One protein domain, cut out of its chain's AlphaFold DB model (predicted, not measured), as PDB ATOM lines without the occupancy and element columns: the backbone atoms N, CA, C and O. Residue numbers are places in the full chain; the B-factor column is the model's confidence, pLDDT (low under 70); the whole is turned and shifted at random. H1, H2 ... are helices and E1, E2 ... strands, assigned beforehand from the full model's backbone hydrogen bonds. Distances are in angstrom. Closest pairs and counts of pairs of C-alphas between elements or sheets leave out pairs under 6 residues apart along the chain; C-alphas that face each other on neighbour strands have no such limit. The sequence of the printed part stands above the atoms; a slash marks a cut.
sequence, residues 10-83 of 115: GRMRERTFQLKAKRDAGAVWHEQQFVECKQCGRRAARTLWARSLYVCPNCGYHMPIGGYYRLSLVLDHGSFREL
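What this domain is: This is residues 10 to 83 of the 115 residues of the protein "Putative acetyl-CoA carboxylase subunit beta" of Faecalibacterium cf. prausnitzii KLE1255 (UniProt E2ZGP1). A small hairpin of two short strands, E1 and E2, with the short helix H2 directly after it, makes one end of an elongated domain, and the long helix H1, crossed steeply by the shorter helix H3, makes the other. The unnamed stretch of residues 52 to 66 leads from H2 back to H3, and the residues after H3 run back toward the end where H1 begins. The printed part has 74 residues, with three named helices and two named strands in the order H1, E1, E2, H2, H3; the sheet, in the order E1 - E2, is antiparallel. Under half of the residues, 36 of 74, are in named elements, and by these the class is mostly helix. The whole is only just loose, close to compact, with a radius of gyration of the C-alphas of 13.9 A, and the C-alphas span 42 by 26 by 16 A.

How they stand to each other: E1, residues 34 to 36, and E2, residues 43 to 45, form a hairpin of antiparallel neighbours with 146 degrees between their directions. N 35 and O 44 are within hydrogen-bond range at 2.9 A, and N 44 and O 35 at 3.0 A. The C-alphas of Glu 36 and Arg 43 face each other at 4.2 A. A tight link joins E2 to H2, residues 46 to 51; the closest C-alphas of E1 and H2 are those of Phe 34 and Arg 46, 5.5 A apart. H2 is close to but not clearly touching H1, residues 10 to 25: their closest C-alphas, of Ala 25 and Ala 50, are 7.9 A apart. H1 and H2 run opposite ways at a steep tilt of 50 degrees. H3, residues 67 to 74, touches H1, with the closest C-alphas those of Ala 21 and Tyr 69, 4.1 A apart. H1 and H3 run opposite ways at a steep tilt of 68 degrees, only just short of about perpendicular. H3 is apart from E1, E2 and H2. In H1, H2 and H3 every O i to N i+4 pair is within hydrogen-bond range.

Where its parts are: E1, residues 34 to 36, is 6.7 A from first to last C-alpha, and E2, residues 43 to 45, is 7.0 A; C-alpha 34 is at (232.839, 327.613, 233.782). H2, residues 46 to 51, is 8.6 A long. H1, residues 10 to 25, is 22.3 A long and begins with C-alpha 10 at (249.400, 303.979, 254.799). H3, residues 67 to 74, is 11.0 A long and ends with C-alpha 74 at (235.801, 303.867, 243.226).

The domain as a whole: The two C-alphas farthest apart are those of Gly 10 and Gly 41, at 42.3 A, while those of Gly 10 and Leu 83 are 14.5 A apart. The printed part has no cut. The link from H2 to H3 is long, with 15 residues. The mean pLDDT of the printed part is 85.1; residues 10 to 12 and 27 to 32 are under 70.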
ATOM      1  N   GLY A  10     250.441 303.557 255.741       59.94
ATOM      2  CA  GLY A  10     249.400 303.979 254.799       59.94
ATOM      3  C   GLY A  10     249.229 305.498 254.658       59.94
ATOM      4  O   GLY A  10     248.899 305.957 253.569       59.94
ATOM      5  N   ARG A  11     249.519 306.308 255.693       66.19
ATOM      6  CA  ARG A  11     249.194 307.756 255.680       66.19
ATOM      7  C   ARG A  11     249.963 308.542 254.625       66.19
ATOM      8  O   ARG A  11     249.420 309.459 254.014       66.19
ATOM      9  N   MET A  12     251.237 308.209 254.406       69.88
ATOM     10  CA  MET A  12     252.045 308.898 253.397       69.88
ATOM     11  C   MET A  12     251.604 308.517 251.979       69.88
ATOM     12  O   MET A  12     251.471 309.398 251.132       69.88
ATOM     13  N   ARG A  13     251.327 307.229 251.739       76.12
ATOM     14  CA  ARG A  13     250.855 306.707 250.444       76.12
ATOM     15  C   ARG A  13     249.475 307.243 250.077       76.12
ATOM     16  O   ARG A  13     249.226 307.636 248.944       76.12
ATOM     17  N   GLU A  14     248.594 307.317 251.059       80.94
ATOM     18  CA  GLU A  14     247.286 307.927 250.901       80.94
ATOM     19  C   GLU A  14     247.394 309.420 250.585       80.94
ATOM     20  O   GLU A  14     246.772 309.906 249.643       80.94
ATOM     21  N   ARG A  15     248.245 310.158 251.308       81.31
ATOM     22  CA  ARG A  15     248.450 311.586 251.047       81.31
ATOM     23  C   ARG A  15     248.953 311.838 249.625       81.31
ATOM     24  O   ARG A  15     248.467 312.763 248.976       81.31
ATOM     25  N   THR A  16     249.901 311.043 249.126       84.50
ATOM     26  CA  THR A  16     250.398 311.192 247.747       84.50
ATOM     27  C   THR A  16     249.319 310.857 246.720       84.50
ATOM     28  O   THR A  16     249.162 311.604 245.754       84.50
ATOM     29  N   PHE A  17     248.518 309.813 246.947       86.38
ATOM     30  CA  PHE A  17     247.366 309.477 246.107       86.38
ATOM     31  C   PHE A  17     246.336 310.612 246.042       86.38
ATOM     32  O   PHE A  17     245.954 311.033 244.950       86.38
ATOM     33  N   GLN A  18     245.960 311.184 247.188       85.31
ATOM     34  CA  GLN A  18     245.005 312.295 247.249       85.31
ATOM     35  C   GLN A  18     245.521 313.549 246.525       85.31
ATOM     36  O   GLN A  18     244.753 314.256 245.873       85.31
ATOM     37  N   LEU A  19     246.828 313.824 246.584       85.56
ATOM     38  CA  LEU A  19     247.436 314.923 245.825       85.56
ATOM     39  C   LEU A  19     247.380 314.672 244.311       85.56
ATOM     40  O   LEU A  19     247.009 315.575 243.559       85.56
ATOM     41  N   LYS A  20     247.688 313.446 243.864       87.00
ATOM     42  CA  LYS A  20     247.574 313.047 242.453       87.00
ATOM     43  C   LYS A  20     246.120 313.135 241.961       87.00
ATOM     44  O   LYS A  20     245.873 313.722 240.914       87.00
ATOM     45  N   ALA A  21     245.150 312.657 242.745       86.50
ATOM     46  CA  ALA A  21     243.723 312.750 242.426       86.50
ATOM     47  C   ALA A  21     243.228 314.207 242.326       86.50
ATOM     48  O   ALA A  21     242.491 314.553 241.401       86.50
ATOM     49  N   LYS A  22     243.681 315.098 243.221       83.31
ATOM     50  CA  LYS A  22     243.374 316.539 243.153       83.31
ATOM     51  C   LYS A  22     243.963 317.214 241.914       83.31
ATOM     52  O   LYS A  22     243.294 318.052 241.306       83.31
ATOM     53  N   ARG A  23     245.190 316.854 241.521       83.38
ATOM     54  CA  ARG A  23     245.799 317.319 240.264       83.38
ATOM     55  C   ARG A  23     244.957 316.887 239.063       83.38
ATOM     56  O   ARG A  23     244.643 317.721 238.221       83.38
ATOM     57  N   ASP A  24     244.546 315.624 239.031       83.12
ATOM     58  CA  ASP A  24     243.750 315.029 237.953       83.12
ATOM     59  C   ASP A  24     242.341 315.640 237.829       83.12
ATOM     60  O   ASP A  24     241.834 315.806 236.720       83.12
ATOM     61  N   ALA A  25     241.725 316.045 238.944       76.25
ATOM     62  CA  ALA A  25     240.484 316.832 238.943       76.25
ATOM     63  C   ALA A  25     240.690 318.277 238.427       76.25
ATOM     64  O   ALA A  25     239.745 318.996 238.070       76.25
ATOM     65  N   GLY A  26     241.944 318.733 238.378       70.62
ATOM     66  CA  GLY A  26     242.319 320.115 238.115       70.62
ATOM     67  C   GLY A  26     241.882 321.035 239.250       70.62
ATOM     68  O   GLY A  26     241.204 322.019 238.986       70.62
ATOM     69  N   ALA A  27     242.217 320.698 240.499       57.22
ATOM     70  CA  ALA A  27     241.800 321.418 241.708       57.22
ATOM     71  C   ALA A  27     242.699 322.613 242.107       57.22
ATOM     72  O   ALA A  27     242.582 323.109 243.225       57.22
ATOM     73  N   VAL A  28     243.599 323.083 241.238       52.91
ATOM     74  CA  VAL A  28     244.497 324.216 241.533       52.91
ATOM     75  C   VAL A  28     244.001 325.465 240.804       52.91
ATOM     76  O   VAL A  28     244.568 325.816 239.780       52.91
ATOM     77  N   TRP A  29     242.933 326.118 241.280       54.78
ATOM     78  CA  TRP A  29     242.461 327.381 240.681       54.78
ATOM     79  C   TRP A  29     241.864 328.331 241.722       54.78
ATOM     80  O   TRP A  29     241.127 327.902 242.606       54.78
ATOM     81  N   HIS A  30     242.160 329.624 241.579       56.69
ATOM     82  CA  HIS A  30     241.732 330.687 242.494       56.69
ATOM     83  C   HIS A  30     240.464 331.442 242.032       56.69
ATOM     84  O   HIS A  30     239.971 332.292 242.764       56.69
ATOM     85  N   GLU A  31     239.884 331.104 240.869       58.78
ATOM     86  CA  GLU A  31     238.737 331.815 240.268       58.78
ATOM     87  C   GLU A  31     237.586 330.878 239.849       58.78
ATOM     88  O   GLU A  31     237.785 329.688 239.581       58.78
ATOM     89  N   GLN A  32     236.361 331.418 239.767       64.38
ATOM     90  CA  GLN A  32     235.163 330.681 239.346       64.38
ATOM     91  C   GLN A  32     235.223 330.316 237.853       64.38
ATOM     92  O   GLN A  32     234.900 331.116 236.977       64.38
ATOM     93  N   GLN A  33     235.602 329.072 237.556       77.81
ATOM     94  CA  GLN A  33     235.649 328.557 236.187       77.81
ATOM     95  C   GLN A  33     234.315 327.952 235.739       77.81
ATOM     96  O   GLN A  33     233.701 327.143 236.441       77.81
ATOM     97  N   PHE A  34     233.923 328.273 234.507       87.88
ATOM     98  CA  PHE A  34     232.839 327.613 233.782       87.88
ATOM     99  C   PHE A  34     233.415 326.644 232.754       87.88
ATOM    100  O   PHE A  34     234.317 327.006 232.000       87.88
ATOM    101  N   VAL A  35     232.858 325.438 232.690       88.62
ATOM    102  CA  VAL A  35     233.244 324.406 231.725       88.62
ATOM    103  C   VAL A  35     232.078 324.142 230.781       88.62
ATOM    104  O   VAL A  35     230.938 323.952 231.215       88.62
ATOM    105  N   GLU A  36     232.375 324.151 229.487       91.56
ATOM    106  CA  GLU A  36     231.427 323.852 228.418       91.56
ATOM    107  C   GLU A  36     231.340 322.343 228.156       91.56
ATOM    108  O   GLU A  36     232.357 321.653 228.052       91.56
ATOM    109  N   CYS A  37     230.117 321.830 228.028       94.06
ATOM    110  CA  CYS A  37     229.879 320.457 227.608       94.06
ATOM    111  C   CYS A  37     230.199 320.279 226.119       94.06
ATOM    112  O   CYS A  37     229.585 320.924 225.274       94.06
ATOM    113  N   LYS A  38     231.069 319.318 225.788       92.19
ATOM    114  CA  LYS A  38     231.433 319.000 224.398       92.19
ATOM    115  C   LYS A  38     230.298 318.402 223.562       92.19
ATOM    116  O   LYS A  38     230.402 318.415 222.345       92.19
ATOM    117  N   GLN A  39     229.237 317.890 224.194       94.69
ATOM    118  CA  GLN A  39     228.097 317.300 223.487       94.69
ATOM    119  C   GLN A  39     226.947 318.291 223.269       94.69
ATOM    120  O   GLN A  39     226.406 318.355 222.174       94.69
ATOM    121  N   CYS A  40     226.548 319.054 224.293       95.44
ATOM    122  CA  CYS A  40     225.373 319.935 224.209       95.44
ATOM    123  C   CYS A  40     225.695 321.437 224.205       95.44
ATOM    124  O   CYS A  40     224.771 322.245 224.201       95.44
ATOM    125  N   GLY A  41     226.973 321.824 224.287       93.12
ATOM    126  CA  GLY A  41     227.429 323.223 224.264       93.12
ATOM    127  C   GLY A  41     227.064 324.052 225.501       93.12
ATOM    128  O   GLY A  41     227.479 325.200 225.632       93.12
ATOM    129  N   ARG A  42     226.294 323.503 226.452       92.88
ATOM    130  CA  ARG A  42     225.921 324.239 227.667       92.88
ATOM    131  C   ARG A  42     227.110 324.377 228.607       92.88
ATOM    132  O   ARG A  42     227.856 323.424 228.845       92.88
ATOM    133  N   ARG A  43     227.244 325.568 229.185       92.44
ATOM    134  CA  ARG A  43     228.257 325.892 230.190       92.44
ATOM    135  C   ARG A  43     227.682 325.680 231.580       92.44
ATOM    136  O   ARG A  43     226.555 326.075 231.856       92.44
ATOM    137  N   ALA A  44     228.474 325.083 232.459       90.56
ATOM    138  CA  ALA A  44     228.135 324.953 233.868       90.56
ATOM    139  C   ALA A  44     229.359 325.260 234.731       90.56
ATOM    140  O   ALA A  44     230.499 325.117 234.278       90.56
ATOM    141  N   ALA A  45     229.133 325.693 235.970       89.94
ATOM    142  CA  ALA A  45     230.221 325.929 236.911       89.94
ATOM    143  C   ALA A  45     231.023 324.637 237.125       89.94
ATOM    144  O   ALA A  45     230.453 323.550 237.241       89.94
ATOM    145  N   ARG A  46     232.351 324.739 237.212       86.00
ATOM    146  CA  ARG A  46     233.225 323.575 237.430       86.00
ATOM    147  C   ARG A  46     232.901 322.841 238.735       86.00
ATOM    148  O   ARG A  46     233.013 321.624 238.793       86.00
ATOM    149  N   THR A  47     232.435 323.559 239.758       87.75
ATOM    150  CA  THR A  47     231.945 322.975 241.018       87.75
ATOM    151  C   THR A  47     230.719 322.088 240.811       87.75
ATOM    152  O   THR A  47     230.614 321.047 241.456       87.75
ATOM    153  N   LEU A  48     229.817 322.459 239.895       90.00
ATOM    154  CA  LEU A  48     228.665 321.634 239.537       90.00
ATOM    155  C   LEU A  48     229.112 320.370 238.798       90.00
ATOM    156  O   LEU A  48     228.672 319.288 239.164       90.00
ATOM    157  N   TRP A  49     230.043 320.496 237.846       89.56
ATOM    158  CA  TRP A  49     230.655 319.341 237.181       89.56
ATOM    159  C   TRP A  49     231.348 318.395 238.170       89.56
ATOM    160  O   TRP A  49     231.174 317.188 238.082       89.56
ATOM    161  N   ALA A  50     232.099 318.921 239.141       87.69
ATOM    162  CA  ALA A  50     232.756 318.094 240.152       87.69
ATOM    163  C   ALA A  50     231.740 317.345 241.035       87.69
ATOM    164  O   ALA A  50     231.929 316.167 241.326       87.69
ATOM    165  N   ARG A  51     230.636 318.002 241.422       89.44
ATOM    166  CA  ARG A  51     229.542 317.375 242.187       89.44
ATOM    167  C   ARG A  51     228.799 316.308 241.388       89.44
ATOM    168  O   ARG A  51     228.365 315.324 241.971       89.44
ATOM    169  N   SER A  52     228.668 316.485 240.075       91.75
ATOM    170  CA  SER A  52     228.052 315.502 239.179       91.75
ATOM    171  C   SER A  52     229.034 314.442 238.671       91.75
ATOM    172  O   SER A  52     228.731 313.753 237.701       91.75
ATOM    173  N   LEU A  53     230.217 314.310 239.288       91.81
ATOM    174  CA  LEU A  53     231.259 313.355 238.892       91.81
ATOM    175  C   LEU A  53     231.652 313.480 237.411       91.81
ATOM    176  O   LEU A  53     231.911 312.494 236.725       91.81
ATOM    177  N   TYR A  54     231.686 314.719 236.920       91.62
ATOM    178  CA  TYR A  54     231.972 315.091 235.535       91.62
ATOM    179  C   TYR A  54     230.974 314.527 234.507       91.62
ATOM    180  O   TYR A  54     231.263 314.463 233.310       91.62
ATOM    181  N   VAL A  55     229.762 314.196 234.958       94.19
ATOM    182  CA  VAL A  55     228.609 313.903 234.103       94.19
ATOM    183  C   VAL A  55     227.828 315.189 233.858       94.19
ATOM    184  O   VAL A  55     227.532 315.941 234.788       94.19
ATOM    185  N   CYS A  56     227.494 315.475 232.603       93.69
ATOM    186  CA  CYS A  56     226.764 316.684 232.255       93.69
ATOM    187  C   CYS A  56     225.349 316.633 232.849       93.69
ATOM    188  O   CYS A  56     224.563 315.783 232.427       93.69
ATOM    189  N   PRO A  57     224.962 317.580 233.725       91.25
ATOM    190  CA  PRO A  57     223.641 317.566 234.355       91.25
ATOM    191  C   PRO A  57     222.500 317.821 233.361       91.25
ATOM    192  O   PRO A  57     221.343 317.588 233.680       91.25
ATOM    193  N   ASN A  58     222.817 318.313 232.160       92.69
ATOM    194  CA  ASN A  58     221.823 318.607 231.138       92.69
ATOM    195  C   ASN A  58     221.571 317.453 230.155       92.69
ATOM    196  O   ASN A  58     220.456 317.291 229.679       92.69
ATOM    197  N   CYS A  59     222.613 316.714 229.771       95.38
ATOM    198  CA  CYS A  59     222.518 315.740 228.672       95.38
ATOM    199  C   CYS A  59     223.102 314.363 228.998       95.38
ATOM    200  O   CYS A  59     223.090 313.492 228.140       95.38
ATOM    201  N   GLY A  60     223.654 314.167 230.198       94.50
ATOM    202  CA  GLY A  60     224.257 312.895 230.597       94.50
ATOM    203  C   GLY A  60     225.637 312.609 229.997       94.50
ATOM    204  O   GLY A  60     226.202 311.561 230.277       94.50
ATOM    205  N   TYR A  61     226.223 313.518 229.207       95.38
ATOM    206  CA  TYR A  61     227.573 313.332 228.661       95.38
ATOM    207  C   TYR A  61     228.620 313.097 229.758       95.38
ATOM    208  O   TYR A  61     228.766 313.926 230.658       95.38
ATOM    209  N   HIS A  62     229.403 312.026 229.631       93.88
ATOM    210  CA  HIS A  62     230.528 311.739 230.517       93.88
ATOM    211  C   HIS A  62     231.793 312.420 229.997       93.88
ATOM    212  O   HIS A  62     232.354 312.025 228.973       93.88
ATOM    213  N   MET A  63     232.263 313.440 230.712       89.81
ATOM    214  CA  MET A  63     233.520 314.101 230.380       89.81
ATOM    215  C   MET A  63     234.709 313.235 230.828       89.81
ATOM    216  O   MET A  63     234.643 312.605 231.887       89.81
ATOM    217  N   PRO A  64     235.813 313.186 230.057       89.38
ATOM    218  CA  PRO A  64     237.010 312.471 230.480       89.38
ATOM    219  C   PRO A  64     237.590 313.071 231.765       89.38
ATOM    220  O   PRO A  64     237.736 314.286 231.891       89.38
ATOM    221  N   ILE A  65     237.969 312.191 232.690       89.62
ATOM    222  CA  ILE A  65     238.611 312.516 233.966       89.62
ATOM    223  C   ILE A  65     239.968 311.815 234.077       89.62
ATOM    224  O   ILE A  65     240.190 310.788 233.433       89.62
ATOM    225  N   GLY A  66     240.878 312.360 234.890       88.31
ATOM    226  CA  GLY A  66     242.184 311.741 235.128       88.31
ATOM    227  C   GLY A  66     242.091 310.416 235.895       88.31
ATOM    228  O   GLY A  66     241.140 310.172 236.644       88.31
ATOM    229  N   GLY A  67     243.086 309.550 235.691       90.06
ATOM    230  CA  GLY A  67     243.100 308.183 236.213       90.06
ATOM    231  C   GLY A  67     243.064 308.112 237.740       90.06
ATOM    232  O   GLY A  67     242.249 307.375 238.292       90.06
ATOM    233  N   TYR A  68     243.865 308.921 238.442       90.38
ATOM    234  CA  TYR A  68     243.867 308.918 239.909       90.38
ATOM    235  C   TYR A  68     242.581 309.500 240.483       90.38
ATOM    236  O   TYR A  68     242.092 309.012 241.499       90.38
ATOM    237  N   TYR A  69     241.999 310.504 239.819       90.62
ATOM    238  CA  TYR A  69     240.695 311.019 240.229       90.62
ATOM    239  C   TYR A  69     239.622 309.936 240.103       90.62
ATOM    240  O   TYR A  69     238.885 309.701 241.055       90.62
ATOM    241  N   ARG A  70     239.593 309.191 238.992       91.75
ATOM    242  CA  ARG A  70     238.665 308.062 238.836       91.75
ATOM    243  C   ARG A  70     238.850 307.003 239.923       91.75
ATOM    244  O   ARG A  70     237.862 306.560 240.495       91.75
ATOM    245  N   LEU A  71     240.090 306.628 240.235       92.25
ATOM    246  CA  LEU A  71     240.378 305.673 241.309       92.25
ATOM    247  C   LEU A  71     239.883 306.177 242.669       92.25
ATOM    248  O   LEU A  71     239.340 305.391 243.436       92.25
ATOM    249  N   SER A  72     239.994 307.480 242.944       91.12
ATOM    250  CA  SER A  72     239.507 308.068 244.202       91.12
ATOM    251  C   SER A  72     237.984 308.038 244.362       91.12
ATOM    252  O   SER A  72     237.500 308.177 245.478       91.12
ATOM    253  N   LEU A  73     237.237 307.855 243.267       90.19
ATOM    254  CA  LEU A  73     235.778 307.722 243.296       90.19
ATOM    255  C   LEU A  73     235.316 306.279 243.529       90.19
ATOM    256  O   LEU A  73     234.175 306.072 243.926       90.19
ATOM    257  N   VAL A  74     236.165 305.294 243.219       91.88
ATOM    258  CA  VAL A  74     235.801 303.867 243.226       91.88
ATOM    259  C   VAL A  74     236.385 303.132 244.429       91.88
ATOM    260  O   VAL A  74     235.750 302.221 244.945       91.88
ATOM    261  N   LEU A  75     237.599 303.489 244.847       91.12
ATOM    262  CA  LEU A  75     238.311 302.803 245.919       91.12
ATOM    263  C   LEU A  75     237.975 303.395 247.286       91.12
ATOM    264  O   LEU A  75     237.864 304.613 247.433       91.12
ATOM    265  N   ASP A  76     237.926 302.530 248.297       89.50
ATOM    266  CA  ASP A  76     237.768 302.956 249.681       89.50
ATOM    267  C   ASP A  76     238.962 303.800 250.136       89.50
ATOM    268  O   ASP A  76     240.117 303.567 249.751       89.50
ATOM    269  N   HIS A  77     238.691 304.769 251.007       85.50
ATOM    270  CA  HIS A  77     239.726 305.600 251.610       85.50
ATOM    271  C   HIS A  77     240.772 304.716 252.319       85.50
ATOM    272  O   HIS A  77     240.435 303.764 253.018       85.50
ATOM    273  N   GLY A  78     242.055 304.994 252.107       85.00
ATOM    274  CA  GLY A  78     243.176 304.239 252.671       85.00
ATOM    275  C   GLY A  78     243.509 302.919 251.972       85.00
ATOM    276  O   GLY A  78     244.560 302.345 252.255       85.00
ATOM    277  N   SER A  79     242.673 302.442 251.045       86.88
ATOM    278  CA  SER A  79     242.864 301.132 250.397       86.88
ATOM    279  C   SER A  79     243.826 301.156 249.205       86.88
ATOM    280  O   SER A  79     244.316 300.109 248.775       86.88
ATOM    281  N   PHE A  80     244.113 302.339 248.652       88.62
ATOM    282  CA  PHE A  80     244.885 302.455 247.420       88.62
ATOM    283  C   PHE A  80     246.327 301.952 247.586       88.62
ATOM    284  O   PHE A  80     247.104 302.451 248.406       88.62
ATOM    285  N   ARG A  81     246.710 301.013 246.717       86.62
ATOM    286  CA  ARG A  81     248.082 300.529 246.567       86.62
ATOM    287  C   ARG A  81     248.462 300.530 245.093       86.62
ATOM    288  O   ARG A  81     247.981 299.701 244.327       86.62
ATOM    289  N   GLU A  82     249.338 301.456 244.718       85.62
ATOM    290  CA  GLU A  82     249.891 301.519 243.366       85.62
ATOM    291  C   GLU A  82     250.750 300.274 243.103       85.62
ATOM    292  O   GLU A  82     251.607 299.922 243.917       85.62
ATOM    293  N   LEU A  83     250.486 299.595 241.990       87.56
ATOM    294  CA  LEU A  83     251.254 298.445 241.522       87.56
ATOM    295  C   LEU A  83     252.161 298.901 240.381       87.56
ATOM    296  O   LEU A  83     251.751 299.739 239.579       87.56
TER     297      LEU A  83